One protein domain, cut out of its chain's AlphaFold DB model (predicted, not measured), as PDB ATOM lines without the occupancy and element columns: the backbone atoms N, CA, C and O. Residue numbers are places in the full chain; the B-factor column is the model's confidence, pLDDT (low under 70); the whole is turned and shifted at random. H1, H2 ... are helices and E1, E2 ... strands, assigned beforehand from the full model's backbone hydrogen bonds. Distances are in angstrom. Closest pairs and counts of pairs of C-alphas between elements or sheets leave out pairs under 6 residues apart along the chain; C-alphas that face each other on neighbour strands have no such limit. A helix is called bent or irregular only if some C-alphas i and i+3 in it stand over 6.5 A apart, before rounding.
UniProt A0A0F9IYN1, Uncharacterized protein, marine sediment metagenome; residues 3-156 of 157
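AT A GLANCE: This is residues 3 to 156 of the 157 residues of an uncharacterized protein of marine sediment metagenome (UniProt A0A0F9IYN1). A curled sheet of four strands, like part of a barrel, forms the core, with H1 on one face and H6 on the other. H3, H4 and H5 make a loose group toward one end of the longest axis, and the turn of the separate hairpin E5 and E6 lies toward the other end. The printed part has 154 residues, with six named helices and six named strands in the order E1 E2 H1 E3 E4 H2 H3 H4 H5 E5 E6 H6. The large sheet runs E2 E1 E4 E3, antiparallel throughout, and the class is mixed, helices and strands. The whole is compact, with a radius of gyration of the C-alphas of 15.8 A and spans of 46 by 38 by 25 A.

IN THESE COORDINATES: In the large sheet, E1 is residues 3 to 12, 25.7 A long from C-alpha 3 at (113.380, 158.179, 135.335); E2 is 18 to 21, E3 is 37 to 43, 19.9 A, and E4 is 47 to 53, 19.2 A. The small sheet has E5, residues 127 to 132, 15.7 A, and E6, residues 137 to 144, 16.5 A. The helices are H1, residues 22 to 33, 18.1 A; H2, 56 to 62; H3, 83 to 96, 20.1 A; H4, 100 to 106; H5, 116 to 123; and H6, 149 to 155, which ends with C-alpha 155 at (106.800, 148.490, 129.273). H1 is irregular: C-alphas 25 and 28 are 7.4 A apart.

HOW THE PARTS SIT: The large sheet is strongly twisted. E1 bends by 56 degrees at residue 6 and pairs in a staggered way, with E4 over residues 3 to 8 (N 5 and O 50, 2.8 A) and with E2 over residues 9 to 12 (N 10 and O 20, 2.8 A). E3 and E4 form a hairpin, with N 41 and O 49 at 2.9 A. H1 and H6 lie on opposite faces, giving three layers, helices on both faces of a sheet. The closest C-alphas of H1 and E3 are those of Ile 31 and Asn 37, 5.3 A. H6 has a height over the sheet of 7.9 A and lies, only just, over E3, with 5 of its 7 C-alphas on E3 and 2 on E4. H5 lies over E4 at a height of 10.3 A and runs along the strands. H2 only grazes the sheet with residues 58 to 62, and H3 only just does, with residues 92 to 96. H5 and H6 only just touch, with 3 pairs of C-alphas within 8 A, the closest being Gln 121 and Ile 149, 6.3 A. H3, with residues 90 to 94 alone, only just touches H4, again with 3 pairs; Leu 94 and Asn 100 have the closest C-alphas, 7.0 A. In the hairpin E5 and E6, N 131 and O 138 are 2.9 A apart. Every O i to N i+4 pair is within hydrogen-bond range in H2, H3, H4, H5 and H6, and 4 of 8 are in H1.

THE WHOLE: The C-alphas farthest apart, those of Ala 80 and Gly 134, are 46.9 A apart. The printed part has no cut. The link from H2 to H3, residues 63 to 82, is long, and its residues 67 to 68 pair antiparallel with residues 5 to 6 of E1. The mean pLDDT of the printed part is 95.1, and residues 13 to 17 are under 70.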
ATOM      1  N   ALA A   3     111.930 158.053 135.278       98.31
ATOM      2  CA  ALA A   3     113.380 158.179 135.335       98.31
ATOM      3  C   ALA A   3     114.055 156.867 134.908       98.31
ATOM      4  O   ALA A   3     113.457 155.788 134.982       98.31
ATOM      5  N   TRP A   4     115.312 156.978 134.482       98.62
ATOM      6  CA  TRP A   4     116.187 155.849 134.184       98.62
ATOM      7  C   TRP A   4     117.293 155.737 135.230       98.62
ATOM      8  O   TRP A   4     117.839 156.750 135.666       98.62
ATOM      9  N   TYR A   5     117.648 154.506 135.582       98.75
ATOM     10  CA  TYR A   5     118.649 154.194 136.596       98.75
ATOM     11  C   TYR A   5     119.594 153.087 136.139       98.75
ATOM     12  O   TYR A   5     119.200 152.223 135.351       98.75
ATOM     13  N   ILE A   6     120.801 153.068 136.704       98.50
ATOM     14  CA  ILE A   6     121.619 151.857 136.786       98.50
ATOM     15  C   ILE A   6     121.484 151.264 138.185       98.50
ATOM     16  O   ILE A   6     121.755 151.929 139.186       98.50
ATOM     17  N   ALA A   7     121.073 150.001 138.254       98.31
ATOM     18  CA  ALA A   7     120.909 149.271 139.506       98.31
ATOM     19  C   ALA A   7     121.801 148.018 139.525       98.31
ATOM     20  O   ALA A   7     121.891 147.323 138.513       98.31
ATOM     21  N   PRO A   8     122.462 147.692 140.649       97.19
ATOM     22  CA  PRO A   8     123.198 146.440 140.776       97.19
ATOM     23  C   PRO A   8     122.241 145.253 140.949       97.19
ATOM     24  O   PRO A   8     121.112 145.408 141.421       97.19
ATOM     25  N   TYR A   9     122.714 144.048 140.649       95.06
ATOM     26  CA  TYR A   9     122.076 142.822 141.120       95.06
ATOM     27  C   TYR A   9     122.490 142.505 142.563       95.06
ATOM     28  O   TYR A   9     123.547 142.901 143.054       95.06
ATOM     29  N   LYS A  10     121.614 141.787 143.263       92.44
ATOM     30  CA  LYS A  10     121.806 141.276 144.619       92.44
ATOM     31  C   LYS A  10     121.664 139.765 144.616       92.44
ATOM     32  O   LYS A  10     120.867 139.212 143.863       92.44
ATOM     33  N   ILE A  11     122.424 139.108 145.485       87.50
ATOM     34  CA  ILE A  11     122.307 137.667 145.709       87.50
ATOM     35  C   ILE A  11     121.025 137.395 146.499       87.50
ATOM     36  O   ILE A  11     120.776 138.030 147.526       87.50
ATOM     37  N   GLU A  12     120.240 136.429 146.036       83.06
ATOM     38  CA  GLU A  12     119.128 135.864 146.790       83.06
ATOM     39  C   GLU A  12     119.655 134.684 147.605       83.06
ATOM     40  O   GLU A  12     120.092 133.679 147.054       83.06
ATOM     41  N   LEU A  13     119.702 134.830 148.929       67.69
ATOM     42  CA  LEU A  13     120.292 133.809 149.804       67.69
ATOM     43  C   LEU A  13     119.342 132.628 150.061       67.69
ATOM     44  O   LEU A  13     119.810 131.539 150.390       67.69
ATOM     45  N   ASP A  14     118.035 132.840 149.888       69.75
ATOM     46  CA  ASP A  14     116.991 131.852 150.186       69.75
ATOM     47  C   ASP A  14     116.696 130.916 148.998       69.75
ATOM     48  O   ASP A  14     116.236 129.791 149.199       69.75
ATOM     49  N   ASP A  15     117.024 131.339 147.772       64.19
ATOM     50  CA  ASP A  15     117.064 130.487 146.584       64.19
ATOM     51  C   ASP A  15     118.528 130.324 146.166       64.19
ATOM     52  O   ASP A  15     119.130 131.226 145.593       64.19
ATOM     53  N   SER A  16     119.118 129.180 146.523       54.53
ATOM     54  CA  SER A  16     120.563 128.866 146.575       54.53
ATOM     55  C   SER A  16     121.408 129.047 145.292       54.53
ATOM     56  O   SER A  16     122.515 128.524 145.201       54.53
ATOM     57  N   SER A  17     120.925 129.773 144.287       59.84
ATOM     58  CA  SER A  17     121.687 130.195 143.105       59.84
ATOM     59  C   SER A  17     121.113 131.445 142.410       59.84
ATOM     60  O   SER A  17     121.503 131.752 141.280       59.84
ATOM     61  N   GLY A  18     120.191 132.160 143.063       79.44
ATOM     62  CA  GLY A  18     119.472 133.295 142.497       79.44
ATOM     63  C   GLY A  18     120.205 134.624 142.658       79.44
ATOM     64  O   GLY A  18     120.895 134.885 143.647       79.44
ATOM     65  N   ARG A  19     120.025 135.502 141.677       90.81
ATOM     66  CA  ARG A  19     120.238 136.938 141.843       90.81
ATOM     67  C   ARG A  19     119.041 137.678 141.278       90.81
ATOM     68  O   ARG A  19     118.422 137.214 140.322       90.81
ATOM     69  N   TYR A  20     118.765 138.843 141.831       93.94
ATOM     70  CA  TYR A  20     117.692 139.720 141.384       93.94
ATOM     71  C   TYR A  20     118.210 141.151 141.297       93.94
ATOM     72  O   TYR A  20     119.156 141.519 141.992       93.94
ATOM     73  N   CYS A  21     117.614 141.971 140.439       96.44
ATOM     74  CA  CYS A  21     117.971 143.379 140.388       96.44
ATOM     75  C   CYS A  21     117.526 144.095 141.659       96.44
ATOM     76  O   CYS A  21     116.378 143.960 142.083       96.44
ATOM     77  N   ALA A  22     118.401 144.923 142.228       97.75
ATOM     78  CA  ALA A  22     118.125 145.679 143.442       97.75
ATOM     79  C   ALA A  22     116.880 146.583 143.352       97.75
ATOM     80  O   ALA A  22     116.322 146.928 144.392       97.75
ATOM     81  N   MET A  23     116.410 146.944 142.148       98.19
ATOM     82  CA  MET A  23     115.143 147.667 141.981       98.19
ATOM     83  C   MET A  23     113.947 146.882 142.544       98.19
ATOM     84  O   MET A  23     112.975 147.482 143.004       98.19
ATOM     85  N   ASN A  24     114.028 145.549 142.589       97.12
ATOM     86  CA  ASN A  24     112.950 144.709 143.099       97.12
ATOM     87  C   ASN A  24     112.602 144.985 144.573       97.12
ATOM     88  O   ASN A  24     111.448 144.817 144.968       97.12
ATOM     89  N   ASP A  25     113.548 145.494 145.369       97.06
ATOM     90  CA  ASP A  25     113.300 145.904 146.760       97.06
ATOM     91  C   ASP A  25     112.271 147.042 146.864       97.06
ATOM     92  O   ASP A  25     111.619 147.223 147.894       97.06
ATOM     93  N   TYR A  26     112.093 147.796 145.777       98.06
ATOM     94  CA  TYR A  26     111.165 148.918 145.674       98.06
ATOM     95  C   TYR A  26     109.873 148.554 144.941       98.06
ATOM     96  O   TYR A  26     108.968 149.389 144.875       98.06
ATOM     97  N   THR A  27     109.723 147.314 144.455       97.62
ATOM     98  CA  THR A  27     108.528 146.851 143.730       97.62
ATOM     99  C   THR A  27     107.245 147.150 144.501       97.62
ATOM    100  O   THR A  27     106.272 147.619 143.910       97.62
ATOM    101  N   ASN A  28     107.234 146.944 145.823       97.81
ATOM    102  CA  ASN A  28     106.039 147.208 146.621       97.81
ATOM    103  C   ASN A  28     105.645 148.694 146.609       97.81
ATOM    104  O   ASN A  28     104.483 149.034 146.383       97.81
ATOM    105  N   GLN A  29     106.626 149.578 146.800       98.31
ATOM    106  CA  GLN A  29     106.406 151.021 146.772       98.31
ATOM    107  C   GLN A  29     105.992 151.491 145.368       98.31
ATOM    108  O   GLN A  29     104.991 152.189 145.227       98.31
ATOM    109  N   ILE A  30     106.707 151.066 144.324       98.12
ATOM    110  CA  ILE A  30     106.477 151.503 142.940       98.12
ATOM    111  C   ILE A  30     105.124 151.000 142.410       98.12
ATOM    112  O   ILE A  30     104.318 151.783 141.911       98.12
ATOM    113  N   ILE A  31     104.838 149.700 142.526       96.81
ATOM    114  CA  ILE A  31     103.662 149.095 141.883       96.81
ATOM    115  C   ILE A  31     102.405 149.259 142.739       96.81
ATOM    116  O   ILE A  31     101.344 149.638 142.236       96.81
ATOM    117  N   TYR A  32     102.474 148.971 144.041       96.56
ATOM    118  CA  TYR A  32     101.260 148.895 144.856       96.56
ATOM    119  C   TYR A  32     100.885 150.216 145.515       96.56
ATOM    120  O   TYR A  32      99.683 150.489 145.620       96.56
ATOM    121  N   ILE A  33     101.861 151.030 145.923       97.50
ATOM    122  CA  ILE A  33     101.601 152.332 146.550       97.50
ATOM    123  C   ILE A  33     101.473 153.424 145.490       97.50
ATOM    124  O   ILE A  33     100.430 154.072 145.412       97.50
ATOM    125  N   ASP A  34     102.476 153.570 144.626       97.75
ATOM    126  CA  ASP A  34     102.515 154.647 143.633       97.75
ATOM    127  C   ASP A  34     101.655 154.359 142.394       97.75
ATOM    128  O   ASP A  34     101.405 155.265 141.601       97.75
ATOM    129  N   LYS A  35     101.184 153.111 142.232       97.75
ATOM    130  CA  LYS A  35     100.456 152.631 141.040       97.75
ATOM    131  C   LYS A  35     101.235 152.837 139.739       97.75
ATOM    132  O   LYS A  35     100.635 153.011 138.681       97.75
ATOM    133  N   GLY A  36     102.559 152.828 139.838       97.62
ATOM    134  CA  GLY A  36     103.473 152.891 138.714       97.62
ATOM    135  C   GLY A  36     103.935 151.505 138.280       97.62
ATOM    136  O   GLY A  36     103.288 150.488 138.547       97.62
ATOM    137  N   ASN A  37     105.079 151.464 137.610       98.38
ATOM    138  CA  ASN A  37     105.726 150.238 137.168       98.38
ATOM    139  C   ASN A  37     107.216 150.475 136.909       98.38
ATOM    140  O   ASN A  37     107.702 151.606 136.897       98.38
ATOM    141  N   TRP A  38     107.952 149.386 136.731       98.62
ATOM    142  CA  TRP A  38     109.350 149.431 136.339       98.62
ATOM    143  C   TRP A  38     109.688 148.216 135.476       98.62
ATOM    144  O   TRP A  38     108.996 147.198 135.528       98.62
ATOM    145  N   SER A  39     110.725 148.349 134.660       98.62
ATOM    146  CA  SER A  39     111.245 147.281 133.808       98.62
ATOM    147  C   SER A  39     112.744 147.468 133.619       98.62
ATOM    148  O   SER A  39     113.272 148.564 133.825       98.62
ATOM    149  N   GLU A  40     113.435 146.401 133.232       98.50
ATOM    150  CA  GLU A  40     114.889 146.388 133.155       98.50
ATOM    151  C   GLU A  40     115.460 145.594 131.987       98.50
ATOM    152  O   GLU A  40     114.817 144.708 131.415       98.50
ATOM    153  N   SER A  41     116.725 145.890 131.697       98.38
ATOM    154  CA  SER A  41     117.617 145.057 130.907       98.38
ATOM    155  C   SER A  41     118.912 144.828 131.678       98.38
ATOM    156  O   SER A  41     119.588 145.779 132.069       98.38
ATOM    157  N   GLU A  42     119.259 143.563 131.896       97.75
ATOM    158  CA  GLU A  42     120.540 143.183 132.483       97.75
ATOM    159  C   GLU A  42     121.697 143.546 131.540       97.75
ATOM    160  O   GLU A  42     121.657 143.213 130.354       97.75
ATOM    161  N   VAL A  43     122.745 144.166 132.082       98.12
ATOM    162  CA  VAL A  43     123.946 144.615 131.362       98.12
ATOM    163  C   VAL A  43     125.221 144.051 132.006       98.12
ATOM    164  O   VAL A  43     125.168 143.293 132.978       98.12
ATOM    165  N   LEU A  44     126.389 144.363 131.442       97.19
ATOM    166  CA  LEU A  44     127.677 143.993 132.037       97.19
ATOM    167  C   LEU A  44     127.853 144.523 133.474       97.19
ATOM    168  O   LEU A  44     127.212 145.482 133.897       97.19
ATOM    169  N   GLY A  45     128.770 143.897 134.217       95.44
ATOM    170  CA  GLY A  45     129.181 144.373 135.542       95.44
ATOM    171  C   GLY A  45     128.228 144.017 136.682       95.44
ATOM    172  O   GLY A  45     128.272 144.669 137.719       95.44
ATOM    173  N   ASP A  46     127.379 142.998 136.502       95.44
ATOM    174  CA  ASP A  46     126.327 142.616 137.460       95.44
ATOM    175  C   ASP A  46     125.332 143.759 137.735       95.44
ATOM    176  O   ASP A  46     124.927 144.011 138.871       95.44
ATOM    177  N   ARG A  47     124.960 144.486 136.676       97.56
ATOM    178  CA  ARG A  47     124.077 145.657 136.719       97.56
ATOM    179  C   ARG A  47     122.886 145.496 135.773       97.56
ATOM    180  O   ARG A  47     122.851 144.607 134.923       97.56
ATOM    181  N   ALA A  48     121.913 146.383 135.917       98.38
ATOM    182  CA  ALA A  48     120.765 146.542 135.042       98.38
ATOM    183  C   ALA A  48     120.571 148.015 134.681       98.38
ATOM    184  O   ALA A  48     120.737 148.891 135.530       98.38
ATOM    185  N   VAL A  49     120.148 148.269 133.443       98.62
ATOM    186  CA  VAL A  49     119.508 149.531 133.062       98.62
ATOM    187  C   VAL A  49     118.020 149.399 133.360       98.62
ATOM    188  O   VAL A  49     117.376 148.467 132.875       98.62
ATOM    189  N   VAL A  50     117.474 150.324 134.141       98.81
ATOM    190  CA  VAL A  50     116.117 150.231 134.686       98.81
ATOM    191  C   VAL A  50     115.328 151.495 134.374       98.81
ATOM    192  O   VAL A  50     115.787 152.594 134.682       98.81
ATOM    193  N   LYS A  51     114.123 151.355 133.814       98.75
ATOM    194  CA  LYS A  51     113.154 152.456 133.694       98.75
ATOM    195  C   LYS A  51     112.121 152.337 134.799       98.75
ATOM    196  O   LYS A  51     111.601 151.249 135.041       98.75
ATOM    197  N   VAL A  52     111.792 153.453 135.438       98.75
ATOM    198  CA  VAL A  52     110.822 153.505 136.536       98.75
ATOM    199  C   VAL A  52     109.802 154.600 136.266       98.75
ATOM    200  O   VAL A  52     110.184 155.739 136.009       98.75
ATOM    201  N   ASN A  53     108.513 154.278 136.385       98.62
ATOM    202  CA  ASN A  53     107.453 155.257 136.585       98.62
ATOM    203  C   ASN A  53     106.973 155.188 138.038       98.62
ATOM    204  O   ASN A  53     106.446 154.165 138.466       98.62
ATOM    205  N   ALA A  54     107.146 156.270 138.795       98.44
ATOM    206  CA  ALA A  54     106.738 156.346 140.198       98.44
ATOM    207  C   ALA A  54     106.409 157.787 140.640       98.44
ATOM    208  O   ALA A  54     106.461 158.742 139.849       98.44
ATOM    209  N   SER A  55     106.047 157.956 141.914       98.31
ATOM    210  CA  SER A  55     105.865 159.269 142.539       98.31
ATOM    211  C   SER A  55     107.195 160.021 142.685       98.31
ATOM    212  O   SER A  55     108.270 159.424 142.716       98.31
ATOM    213  N   ALA A  56     107.133 161.348 142.829       98.00
ATOM    214  CA  ALA A  56     108.325 162.175 143.037       98.00
ATOM    215  C   ALA A  56     109.117 161.819 144.292       98.00
ATOM    216  O   ALA A  56     110.344 161.820 144.258       98.00
ATOM    217  N   SER A  57     108.425 161.474 145.377       98.06
ATOM    218  CA  SER A  57     109.063 161.014 146.607       98.06
ATOM    219  C   SER A  57     109.801 159.693 146.418       98.06
ATOM    220  O   SER A  57     110.901 159.543 146.940       98.06
ATOM    221  N   THR A  58     109.230 158.756 145.658       98.50
ATOM    222  CA  THR A  58     109.878 157.466 145.392       98.50
ATOM    223  C   THR A  58     111.095 157.642 144.498       98.50
ATOM    224  O   THR A  58     112.151 157.123 144.839       98.50
ATOM    225  N   LEU A  59     111.001 158.426 143.416       98.50
ATOM    226  CA  LEU A  59     112.170 158.704 142.575       98.50
ATOM    227  C   LEU A  59     113.282 159.402 143.372       98.50
ATOM    228  O   LEU A  59     114.426 158.980 143.301       98.50
ATOM    229  N   ALA A  60     112.953 160.377 144.225       98.19
ATOM    230  CA  ALA A  60     113.947 161.015 145.091       98.19
ATOM    231  C   ALA A  60     114.607 160.037 146.086       98.19
ATOM    232  O   ALA A  60     115.774 160.207 146.434       98.19
ATOM    233  N   ALA A  61     113.883 159.011 146.546       98.06
ATOM    234  CA  ALA A  61     114.463 157.950 147.365       98.06
ATOM    235  C   ALA A  61     115.401 157.050 146.541       98.06
ATOM    236  O   ALA A  61     116.495 156.733 147.006       98.06
ATOM    237  N   LEU A  62     115.017 156.692 145.312       98.50
ATOM    238  CA  LEU A  62     115.852 155.908 144.395       98.50
ATOM    239  C   LEU A  62     117.142 156.648 144.017       98.50
ATOM    240  O   LEU A  62     118.200 156.029 144.024       98.50
ATOM    241  N   ASP A  63     117.078 157.965 143.800       97.88
ATOM    242  CA  ASP A  63     118.236 158.825 143.493       97.88
ATOM    243  C   ASP A  63     119.320 158.782 144.591       97.88
ATOM    244  O   ASP A  63     120.475 159.114 144.342       97.88
ATOM    245  N   SER A  64     118.969 158.374 145.818       96.81
ATOM    246  CA  SER A  64     119.925 158.225 146.925       96.81
ATOM    247  C   SER A  64     120.614 156.856 146.986       96.81
ATOM    248  O   SER A  64     121.530 156.669 147.787       96.81
ATOM    249  N   VAL A  65     120.167 155.894 146.172       97.25
ATOM    250  CA  VAL A  65     120.598 154.486 146.233       97.25
ATOM    251  C   VAL A  65     121.115 153.976 144.890       97.25
ATOM    252  O   VAL A  65     121.985 153.105 144.868       97.25
ATOM    253  N   PHE A  66     120.602 154.508 143.782       98.12
ATOM    254  CA  PHE A  66     120.957 154.112 142.425       98.12
ATOM    255  C   PHE A  66     121.475 155.300 141.625       98.12
ATOM    256  O   PHE A  66     121.080 156.441 141.860       98.12
ATOM    257  N   GLU A  67     122.323 155.013 140.640       97.25
ATOM    258  CA  GLU A  67     122.812 156.036 139.722       97.25
ATOM    259  C   GLU A  67     121.686 156.425 138.765       97.25
ATOM    260  O   GLU A  67     121.188 155.590 138.003       97.25
ATOM    261  N   ARG A  68     121.268 157.690 138.807       97.88
ATOM    262  CA  ARG A  68     120.223 158.221 137.932       97.88
ATOM    263  C   ARG A  68     120.819 158.718 136.620       97.88
ATOM    264  O   ARG A  68     121.772 159.488 136.610       97.88
ATOM    265  N   MET A  69     120.196 158.357 135.502       98.06
ATOM    266  CA  MET A  69     120.547 158.930 134.205       98.06
ATOM    267  C   MET A  69     120.161 160.415 134.135       98.06
ATOM    268  O   MET A  69     119.126 160.818 134.669       98.06
ATOM    269  N   PRO A  70     120.932 161.248 133.415       97.38
ATOM    270  CA  PRO A  70     120.749 162.703 133.413       97.38
ATOM    271  C   PRO A  70     119.504 163.185 132.649       97.38
ATOM    272  O   PRO A  70     119.257 164.393 132.577       97.38
ATOM    273  N   LYS A  71     118.760 162.268 132.024       97.88
ATOM    274  CA  LYS A  71     117.574 162.517 131.202       97.88
ATOM    275  C   LYS A  71     116.527 161.436 131.447       97.88
ATOM    276  O   LYS A  71     116.866 160.318 131.831       97.88
ATOM    277  N   ASP A  72     115.270 161.777 131.186       97.12
ATOM    278  CA  ASP A  72     114.135 160.884 131.422       97.12
ATOM    279  C   ASP A  72     113.614 160.270 130.101       97.12
ATOM    280  O   ASP A  72     113.117 159.142 130.099       97.12
ATOM    281  N   GLY A  73     113.743 160.978 128.967       96.75
ATOM    282  CA  GLY A  73     113.331 160.511 127.640       96.75
ATOM    283  C   GLY A  73     114.479 159.929 126.812       96.75
ATOM    284  O   GLY A  73     115.587 160.459 126.804       96.75
ATOM    285  N   LEU A  74     114.209 158.861 126.053       97.56
ATOM    286  CA  LEU A  74     115.206 158.219 125.182       97.56
ATOM    287  C   LEU A  74     115.778 159.162 124.112       97.56
ATOM    288  O   LEU A  74     116.978 159.141 123.844       97.56
ATOM    289  N   ASP A  75     114.933 160.007 123.524       97.88
ATOM    290  CA  ASP A  75     115.336 160.967 122.492       97.88
ATOM    291  C   ASP A  75     115.857 162.299 123.066       97.88
ATOM    292  O   ASP A  75     116.180 163.221 122.307       97.88
ATOM    293  N   ASP A  76     115.973 162.422 124.392       97.94
ATOM    294  CA  ASP A  76     116.524 163.624 125.005       97.94
ATOM    295  C   ASP A  76     118.005 163.775 124.648       97.94
ATOM    296  O   ASP A  76     118.827 162.882 124.868       97.94
ATOM    297  N   SER A  77     118.357 164.947 124.119       97.94
ATOM    298  CA  SER A  77     119.738 165.281 123.779       97.94
ATOM    299  C   SER A  77     120.612 165.406 125.029       97.94
ATOM    300  O   SER A  77     120.236 166.048 126.018       97.94
ATOM    301  N   LEU A  78     121.831 164.878 124.936       97.88
ATOM    302  CA  LEU A  78     122.865 165.010 125.958       97.88
ATOM    303  C   LEU A  78     123.710 166.286 125.796       97.88
ATOM    304  O   LEU A  78     124.539 166.578 126.655       97.88
ATOM    305  N   SER A  79     123.475 167.106 124.765       97.25
ATOM    306  CA  SER A  79     124.188 168.379 124.529       97.25
ATOM    307  C   SER A  79     124.268 169.272 125.769       97.25
ATOM    308  O   SER A  79     125.354 169.707 126.146       97.25
ATOM    309  N   ALA A  80     123.144 169.474 126.456       96.19
ATOM    310  CA  ALA A  80     123.046 170.333 127.636       96.19
ATOM    311  C   ALA A  80     123.455 169.657 128.960       96.19
ATOM    312  O   ALA A  80     123.395 170.296 130.009       96.19
ATOM    313  N   VAL A  81     123.830 168.375 128.940       96.81
ATOM    314  CA  VAL A  81     124.336 167.673 130.128       96.81
ATOM    315  C   VAL A  81     125.738 168.190 130.456       96.81
ATOM    316  O   VAL A  81     126.540 168.467 129.555       96.81
ATOM    317  N   SER A  82     126.029 168.357 131.747       96.56
ATOM    318  CA  SER A  82     127.306 168.905 132.197       96.56
ATOM    319  C   SER A  82     128.478 167.994 131.801       96.56
ATOM    320  O   SER A  82     128.319 166.795 131.566       96.56
ATOM    321  N   ILE A  83     129.686 168.558 131.729       95.56
ATOM    322  CA  ILE A  83     130.893 167.774 131.420       95.56
ATOM    323  C   ILE A  83     131.136 166.704 132.496       95.56
ATOM    324  O   ILE A  83     131.546 165.596 132.158       95.56
ATOM    325  N   SER A  84     130.867 167.012 133.770       95.56
ATOM    326  CA  SER A  84     131.019 166.052 134.867       95.56
ATOM    327  C   SER A  84     130.066 164.871 134.728       95.56
ATOM    328  O   SER A  84     130.504 163.737 134.888       95.56
ATOM    329  N   ASP A  85     128.811 165.109 134.350       96.12
ATOM    330  CA  ASP A  85     127.828 164.027 134.208       96.12
ATOM    331  C   ASP A  85     128.125 163.181 132.961       96.12
ATOM    332  O   ASP A  85     128.014 161.961 132.990       96.12
ATOM    333  N   LYS A  86     128.600 163.797 131.870       96.81
ATOM    334  CA  LYS A  86     129.085 163.051 130.692       96.81
ATOM    335  C   LYS A  86     130.276 162.156 131.035       96.81
ATOM    336  O   LYS A  86     130.369 161.036 130.535       96.81
ATOM    337  N   LEU A  87     131.186 162.640 131.881       96.44
ATOM    338  CA  LEU A  87     132.301 161.836 132.376       96.44
ATOM    339  C   LEU A  87     131.817 160.707 133.296       96.44
ATOM    340  O   LEU A  87     132.351 159.605 133.209       96.44
ATOM    341  N   ALA A  88     130.799 160.954 134.126       96.62
ATOM    342  CA  ALA A  88     130.174 159.925 134.952       96.62
ATOM    343  C   ALA A  88     129.575 158.801 134.091       96.62
ATOM    344  O   ALA A  88     129.871 157.642 134.350       96.62
ATOM    345  N   LEU A  89     128.873 159.125 132.997       97.88
ATOM    346  CA  LEU A  89     128.386 158.121 132.035       97.88
ATOM    347  C   LEU A  89     129.534 157.289 131.436       97.88
ATOM    348  O   LEU A  89     129.449 156.063 131.347       97.88
ATOM    349  N   LYS A  90     130.648 157.922 131.049       97.75
ATOM    350  CA  LYS A  90     131.815 157.166 130.565       97.75
ATOM    351  C   LYS A  90     132.337 156.210 131.637       97.75
ATOM    352  O   LYS A  90     132.523 155.028 131.358       97.75
ATOM    353  N   ASN A  91     132.566 156.714 132.846       97.69
ATOM    354  CA  ASN A  91     133.103 155.918 133.947       97.69
ATOM    355  C   ASN A  91     132.172 154.762 134.320       97.69
ATOM    356  O   ASN A  91     132.650 153.655 134.517       97.69
ATOM    357  N   GLU A  92     130.859 154.988 134.310       97.94
ATOM    358  CA  GLU A  92     129.856 153.954 134.559       97.94
ATOM    359  C   GLU A  92     129.961 152.809 133.536       97.94
ATOM    360  O   GLU A  92     129.968 151.639 133.913       97.94
ATOM    361  N   GLY A  93     130.166 153.124 132.250       97.81
ATOM    362  CA  GLY A  93     130.422 152.116 131.214       97.81
ATOM    363  C   GLY A  93     131.738 151.355 131.412       97.81
ATOM    364  O   GLY A  93     131.789 150.138 131.227       97.81
ATOM    365  N   LEU A  94     132.804 152.049 131.816       98.00
ATOM    366  CA  LEU A  94     134.087 151.407 132.117       98.00
ATOM    367  C   LEU A  94     133.985 150.479 133.335       98.00
ATOM    368  O   LEU A  94     134.498 149.363 133.299       98.00
ATOM    369  N   ASP A  95     133.271 150.907 134.376       97.50
ATOM    370  CA  ASP A  95     133.038 150.130 135.595       97.50
ATOM    371  C   ASP A  95     132.153 148.901 135.338       97.50
ATOM    372  O   ASP A  95     132.331 147.868 135.987       97.50
ATOM    373  N   MET A  96     131.243 148.969 134.359       96.94
ATOM    374  CA  MET A  96     130.519 147.792 133.862       96.94
ATOM    375  C   MET A  96     131.455 146.776 133.187       96.94
ATOM    376  O   MET A  96     131.142 145.590 133.148       96.94
ATOM    377  N   GLY A  97     132.609 147.210 132.673       96.81
ATOM    378  CA  GLY A  97     133.596 146.358 132.006       96.81
ATOM    379  C   GLY A  97     133.739 146.601 130.503       96.81
ATOM    380  O   GLY A  97     134.358 145.784 129.817       96.81
ATOM    381  N   TYR A  98     133.188 147.696 129.970       97.81
ATOM    382  CA  TYR A  98     133.546 148.156 128.629       97.81
ATOM    383  C   TYR A  98     134.955 148.756 128.629       97.81
ATOM    384  O   TYR A  98     135.413 149.348 129.605       97.81
ATOM    385  N   SER A  99     135.666 148.615 127.517       97.81
ATOM    386  CA  SER A  99     136.979 149.232 127.348       97.81
ATOM    387  C   SER A  99     136.873 150.686 126.875       97.81
ATOM    388  O   SER A  99     135.891 151.095 126.256       97.81
ATOM    389  N   ASN A 100     137.940 151.467 127.092       97.81
ATOM    390  CA  ASN A 100     138.049 152.802 126.489       97.81
ATOM    391  C   ASN A 100     137.967 152.746 124.958       97.81
ATOM    392  O   ASN A 100     137.370 153.635 124.369       97.81
ATOM    393  N   ALA A 101     138.524 151.703 124.332       98.19
ATOM    394  CA  ALA A 101     138.500 151.552 122.881       98.19
ATOM    395  C   ALA A 101     137.068 151.389 122.350       98.19
ATOM    396  O   ALA A 101     136.703 152.052 121.392       98.19
ATOM    397  N   GLU A 102     136.242 150.572 123.009       97.94
ATOM    398  CA  GLU A 102     134.829 150.409 122.635       97.94
ATOM    399  C   GLU A 102     134.027 151.692 122.848       97.94
ATOM    400  O   GLU A 102     133.171 152.028 122.034       97.94
ATOM    401  N   TRP A 103     134.310 152.417 123.934       98.06
ATOM    402  CA  TRP A 103     133.679 153.710 124.183       98.06
ATOM    403  C   TRP A 103     134.051 154.733 123.107       98.06
ATOM    404  O   TRP A 103     133.186 155.439 122.609       98.06
ATOM    405  N   GLU A 104     135.331 154.831 122.753       97.38
ATOM    406  CA  GLU A 104     135.834 155.773 121.746       97.38
ATOM    407  C   GLU A 104     135.408 155.391 120.323       97.38
ATOM    408  O   GLU A 104     135.256 156.269 119.479       97.38
ATOM    409  N   GLU A 105     135.182 154.105 120.052       97.56
ATOM    410  CA  GLU A 105     134.606 153.640 118.791       97.56
ATOM    411  C   GLU A 105     133.134 154.053 118.654       97.56
ATOM    412  O   GLU A 105     132.731 154.534 117.595       97.56
ATOM    413  N   GLU A 106     132.341 153.921 119.722       97.69
ATOM    414  CA  GLU A 106     130.923 154.302 119.706       97.69
ATOM    415  C   GLU A 106     130.721 155.825 119.776       97.69
ATOM    416  O   GLU A 106     129.884 156.412 119.080       97.69
ATOM    417  N   PHE A 107     131.525 156.473 120.617       97.12
ATOM    418  CA  PHE A 107     131.471 157.892 120.933       97.12
ATOM    419  C   PHE A 107     132.824 158.555 120.607       97.12
ATOM    420  O   PHE A 107     133.533 158.999 121.515       97.12
ATOM    421  N   PRO A 108     133.211 158.648 119.315       93.69
ATOM    422  CA  PRO A 108     134.485 159.242 118.891       93.69
ATOM    423  C   PRO A 108     134.594 160.741 119.187       93.69
ATOM    424  O   PRO A 108     135.688 161.303 119.178       93.69
ATOM    425  N   ASN A 109     133.464 161.399 119.446       87.56
ATOM    426  CA  ASN A 109     133.389 162.786 119.885       87.56
ATOM    427  C   ASN A 109     132.890 162.850 121.336       87.56
ATOM    428  O   ASN A 109     132.604 161.838 121.973       87.56
ATOM    429  N   ASN A 110     132.736 164.056 121.877       87.25
ATOM    430  CA  ASN A 110     131.981 164.214 123.116       87.25
ATOM    431  C   ASN A 110     130.500 163.804 122.921       87.25
ATOM    432  O   ASN A 110     130.014 163.639 121.801       87.25
ATOM    433  N   LEU A 111     129.758 163.676 124.021       96.06
ATOM    434  CA  LEU A 111     128.350 163.265 123.977       96.06
ATOM    435  C   LEU A 111     127.388 164.367 123.482       96.06
ATOM    436  O   LEU A 111     126.179 164.230 123.641       96.06
ATOM    437  N   ASP A 112     127.870 165.475 122.903       95.25
ATOM    438  CA  ASP A 112     127.008 166.624 122.587       95.25
ATOM    439  C   ASP A 112     126.022 166.341 121.446       95.25
ATOM    440  O   ASP A 112     124.948 166.938 121.390       95.25
ATOM    441  N   THR A 113     126.369 165.425 120.542       96.06
ATOM    442  CA  THR A 113     125.539 165.045 119.391       96.06
ATOM    443  C   THR A 113     124.681 163.807 119.637       96.06
ATOM    444  O   THR A 113     123.976 163.382 118.728       96.06
ATOM    445  N   TYR A 114     124.748 163.230 120.837       98.19
ATOM    446  CA  TYR A 114     124.096 161.969 121.180       98.19
ATOM    447  C   TYR A 114     122.864 162.196 122.060       98.19
ATOM    448  O   TYR A 114     122.678 163.252 122.680       98.19
ATOM    449  N   GLN A 115     121.999 161.194 122.090       98.19
ATOM    450  CA  GLN A 115     120.782 161.127 122.887       98.19
ATOM    451  C   GLN A 115     120.951 160.092 124.004       98.19
ATOM    452  O   GLN A 115     121.853 159.251 123.960       98.19
ATOM    453  N   LEU A 116     120.077 160.128 125.014       98.44
ATOM    454  CA  LEU A 116     120.105 159.135 126.094       98.44
ATOM    455  C   LEU A 116     120.051 157.700 125.549       98.44
ATOM    456  O   LEU A 116     120.783 156.836 126.032       98.44
ATOM    457  N   LYS A 117     119.232 157.447 124.520       98.44
ATOM    458  CA  LYS A 117     119.108 156.118 123.910       98.44
ATOM    459  C   LYS A 117     120.436 155.549 123.431       98.44
ATOM    460  O   LYS A 117     120.634 154.357 123.601       98.44
ATOM    461  N   ASP A 118     121.342 156.373 122.903       98.44
ATOM    462  CA  ASP A 118     122.609 155.894 122.343       98.44
ATOM    463  C   ASP A 118     123.499 155.326 123.463       98.44
ATOM    464  O   ASP A 118     124.114 154.271 123.317       98.44
ATOM    465  N   ILE A 119     123.489 155.971 124.635       98.38
ATOM    466  CA  ILE A 119     124.201 155.498 125.832       98.38
ATOM    467  C   ILE A 119     123.581 154.207 126.364       98.38
ATOM    468  O   ILE A 119     124.292 153.244 126.645       98.38
ATOM    469  N   LEU A 120     122.254 154.157 126.486       98.50
ATOM    470  CA  LEU A 120     121.579 152.967 127.009       98.50
ATOM    471  C   LEU A 120     121.674 151.777 126.041       98.50
ATOM    472  O   LEU A 120     121.817 150.635 126.481       98.50
ATOM    473  N   GLN A 121     121.650 152.023 124.728       98.38
ATOM    474  CA  GLN A 121     121.931 151.021 123.697       98.38
ATOM    475  C   GLN A 121     123.373 150.520 123.793       98.38
ATOM    476  O   GLN A 121     123.594 149.311 123.732       98.38
ATOM    477  N   PHE A 122     124.345 151.409 124.022       98.31
ATOM    478  CA  PHE A 122     125.726 151.003 124.273       98.31
ATOM    479  C   PHE A 122     125.836 150.091 125.502       98.31
ATOM    480  O   PHE A 122     126.405 149.005 125.399       98.31
ATOM    481  N   TYR A 123     125.233 150.460 126.638       98.50
ATOM    482  CA  TYR A 123     125.252 149.614 127.838       98.50
ATOM    483  C   TYR A 123     124.571 148.258 127.628       98.50
ATOM    484  O   TYR A 123     125.036 147.255 128.169       98.50
ATOM    485  N   THR A 124     123.524 148.205 126.804       97.88
ATOM    486  CA  THR A 124     122.756 146.986 126.499       97.88
ATOM    487  C   THR A 124     123.300 146.176 125.314       97.88
ATOM    488  O   THR A 124     122.638 145.244 124.858       97.88
ATOM    489  N   LYS A 125     124.521 146.445 124.830       97.56
ATOM    490  CA  LYS A 125     125.151 145.612 123.788       97.56
ATOM    491  C   LYS A 125     125.332 144.165 124.240       97.56
ATOM    492  O   LYS A 125     125.072 143.243 123.465       97.56
ATOM    493  N   ARG A 126     125.787 143.967 125.481       97.19
ATOM    494  CA  ARG A 126     126.069 142.633 126.011       97.19
ATOM    495  C   ARG A 126     125.962 142.528 127.526       97.19
ATOM    496  O   ARG A 126     126.055 143.508 128.259       97.19
ATOM    497  N   ARG A 127     125.844 141.284 127.978       96.50
ATOM    498  CA  ARG A 127     126.035 140.840 129.363       96.50
ATOM    499  C   ARG A 127     126.792 139.516 129.371       96.50
ATOM    500  O   ARG A 127     126.777 138.796 128.372       96.50
ATOM    501  N   LEU A 128     127.415 139.159 130.489       96.19
ATOM    502  CA  LEU A 128     128.006 137.830 130.665       96.19
ATOM    503  C   LEU A 128     127.056 136.965 131.482       96.19
ATOM    504  O   LEU A 128     126.533 137.400 132.507       96.19
ATOM    505  N   LYS A 129     126.834 135.727 131.033       93.25
ATOM    506  CA  LYS A 129     125.973 134.798 131.763       93.25
ATOM    507  C   LYS A 129     126.544 134.560 133.173       93.25
ATOM    508  O   LYS A 129     127.689 134.113 133.278       93.25
ATOM    509  N   PRO A 130     125.768 134.787 134.245       91.62
ATOM    510  CA  PRO A 130     126.208 134.466 135.594       91.62
ATOM    511  C   PRO A 130     126.330 132.948 135.759       91.62
ATOM    512  O   PRO A 130     125.544 132.175 135.199       91.62
ATOM    513  N   ARG A 131     127.273 132.513 136.588       88.88
ATOM    514  CA  ARG A 131     127.314 131.147 137.110       88.88
ATOM    515  C   ARG A 131     127.499 131.159 138.618       88.88
ATOM    516  O   ARG A 131     128.222 131.991 139.157       88.88
ATOM    517  N   PHE A 132     126.864 130.203 139.278       85.50
ATOM    518  CA  PHE A 132     127.049 129.964 140.700       85.50
ATOM    519  C   PHE A 132     128.217 128.998 140.908       85.50
ATOM    520  O   PHE A 132     128.289 127.963 140.244       85.50
ATOM    521  N   ASP A 133     129.142 129.339 141.803       84.50
ATOM    522  CA  ASP A 133     130.289 128.484 142.140       84.50
ATOM    523  C   ASP A 133     130.139 127.738 143.476       84.50
ATOM    524  O   ASP A 133     131.072 127.065 143.913       84.50
ATOM    525  N   GLY A 134     128.975 127.858 144.119       78.94
ATOM    526  CA  GLY A 134     128.695 127.308 145.444       78.94
ATOM    527  C   GLY A 134     128.588 128.370 146.538       78.94
ATOM    528  O   GLY A 134     127.806 128.176 147.461       78.94
ATOM    529  N   ASN A 135     129.323 129.485 146.433       79.94
ATOM    530  CA  ASN A 135     129.344 130.541 147.460       79.94
ATOM    531  C   ASN A 135     129.193 131.960 146.898       79.94
ATOM    532  O   ASN A 135     128.942 132.896 147.657       79.94
ATOM    533  N   LYS A 136     129.383 132.151 145.593       84.50
ATOM    534  CA  LYS A 136     129.249 133.443 144.926       84.50
ATOM    535  C   LYS A 136     128.694 133.286 143.519       84.50
ATOM    536  O   LYS A 136     128.798 132.238 142.876       84.50
ATOM    537  N   ILE A 137     128.139 134.387 143.038       87.75
ATOM    538  CA  ILE A 137     127.848 134.573 141.627       87.75
ATOM    539  C   ILE A 137     129.118 135.090 140.949       87.75
ATOM    540  O   ILE A 137     129.762 136.022 141.431       87.75
ATOM    541  N   ILE A 138     129.497 134.453 139.846       90.50
ATOM    542  CA  ILE A 138     130.613 134.864 138.995       90.50
ATOM    543  C   ILE A 138     130.055 135.271 137.631       90.50
ATOM    544  O   ILE A 138     129.286 134.526 137.024       90.50
ATOM    545  N   ILE A 139     130.464 136.447 137.154       91.81
ATOM    546  CA  ILE A 139     130.027 137.055 135.891       91.81
ATOM    547  C   ILE A 139     131.129 136.873 134.836       91.81
ATOM    548  O   ILE A 139     131.817 137.815 134.464       91.81
ATOM    549  N   ASP A 140     131.361 135.629 134.416       92.62
ATOM    550  CA  ASP A 140     132.425 135.251 133.463       92.62
ATOM    551  C   ASP A 140     131.961 134.248 132.392       92.62
ATOM    552  O   ASP A 140     132.775 133.676 131.666       92.62
ATOM    553  N   GLY A 141     130.653 133.991 132.316       92.62
ATOM    554  CA  GLY A 141     130.084 133.076 131.339       92.62
ATOM    555  C   GLY A 141     130.103 133.635 129.919       92.62
ATOM    556  O   GLY A 141     130.658 134.692 129.632       92.62
ATOM    557  N   ILE A 142     129.451 132.911 129.008       95.94
ATOM    558  CA  ILE A 142     129.323 133.352 127.618       95.94
ATOM    559  C   ILE A 142     128.630 134.713 127.532       95.94
ATOM    560  O   ILE A 142     127.705 135.005 128.297       95.94
ATOM    561  N   GLU A 143     129.059 135.506 126.560       96.94
ATOM    562  CA  GLU A 143     128.387 136.741 126.194       96.94
ATOM    563  C   GLU A 143     126.969 136.454 125.685       96.94
ATOM    564  O   GLU A 143     126.738 135.500 124.936       96.94
ATOM    565  N   GLN A 144     126.008 137.268 126.114       96.69
ATOM    566  CA  GLN A 144     124.619 137.196 125.682       96.69
ATOM    567  C   GLN A 144     124.115 138.584 125.300       96.69
ATOM    568  O   GLN A 144     124.458 139.580 125.938       96.69
ATOM    569  N   VAL A 145     123.253 138.621 124.285       93.69
ATOM    570  CA  VAL A 145     122.526 139.831 123.897       93.69
ATOM    571  C   VAL A 145     121.578 140.220 125.030       93.69
ATOM    572  O   VAL A 145     120.896 139.359 125.604       93.69
ATOM    573  N   CYS A 146     121.548 141.506 125.365       97.81
ATOM    574  CA  CYS A 146     120.629 142.030 126.365       97.81
ATOM    575  C   CYS A 146     119.235 142.238 125.774       97.81
ATOM    576  O   CYS A 146     119.018 142.254 124.560       97.81
ATOM    577  N   ARG A 147     118.263 142.445 126.655       97.75
ATOM    578  CA  ARG A 147     116.968 142.973 126.242       97.75
ATOM    579  C   ARG A 147     117.164 144.386 125.669       97.75
ATOM    580  O   ARG A 147     117.938 145.165 126.221       97.75
ATOM    581  N   THR A 148     116.468 144.722 124.584       97.69
ATOM    582  CA  THR A 148     116.612 146.044 123.957       97.69
ATOM    583  C   THR A 148     116.022 147.149 124.828       97.69
ATOM    584  O   THR A 148     115.046 146.924 125.555       97.69
ATOM    585  N   ILE A 149     116.581 148.357 124.737       97.88
ATOM    586  CA  ILE A 149     116.122 149.475 125.562       97.88
ATOM    587  C   ILE A 149     114.720 149.952 125.175       97.88
ATOM    588  O   ILE A 149     113.947 150.347 126.036       97.88
ATOM    589  N   GLU A 150     114.340 149.822 123.906       97.50
ATOM    590  CA  GLU A 150     112.999 150.146 123.417       97.50
ATOM    591  C   GLU A 150     111.951 149.204 124.014       97.50
ATOM    592  O   GLU A 150     110.825 149.609 124.284       97.50
ATOM    593  N   SER A 151     112.320 147.940 124.249       97.88
ATOM    594  CA  SER A 151     111.431 146.982 124.905       97.88
ATOM    595  C   SER A 151     111.204 147.346 126.372       97.88
ATOM    596  O   SER A 151     110.082 147.219 126.853       97.88
ATOM    597  N   VAL A 152     112.248 147.809 127.067       98.25
ATOM    598  CA  VAL A 152     112.144 148.316 128.445       98.25
ATOM    599  C   VAL A 152     111.312 149.599 128.484       98.25
ATOM    600  O   VAL A 152     110.419 149.736 129.317       98.25
ATOM    601  N   ASP A 153     111.564 150.518 127.550       98.00
ATOM    602  CA  ASP A 153     110.862 151.794 127.437       98.00
ATOM    603  C   ASP A 153     109.358 151.613 127.211       98.00
ATOM    604  O   ASP A 153     108.557 152.260 127.886       98.00
ATOM    605  N   ALA A 154     108.984 150.679 126.331       97.62
ATOM    606  CA  ALA A 154     107.597 150.376 125.997       97.62
ATOM    607  C   ALA A 154     106.797 149.760 127.159       97.62
ATOM    608  O   ALA A 154     105.572 149.891 127.186       97.62
ATOM    609  N   GLU A 155     107.459 149.089 128.106       97.62
ATOM    610  CA  GLU A 155     106.800 148.490 129.273       97.62
ATOM    611  C   GLU A 155     106.498 149.487 130.390       97.62
ATOM    612  O   GLU A 155     105.675 149.188 131.254       97.62
ATOM    613  N   VAL A 156     107.120 150.668 130.380       96.81
ATOM    614  CA  VAL A 156     106.996 151.673 131.443       96.81
ATOM    615  C   VAL A 156     106.514 152.987 130.832       96.81
ATOM    616  O   VAL A 156     107.267 153.676 130.143       96.81
TER     617      VAL A 156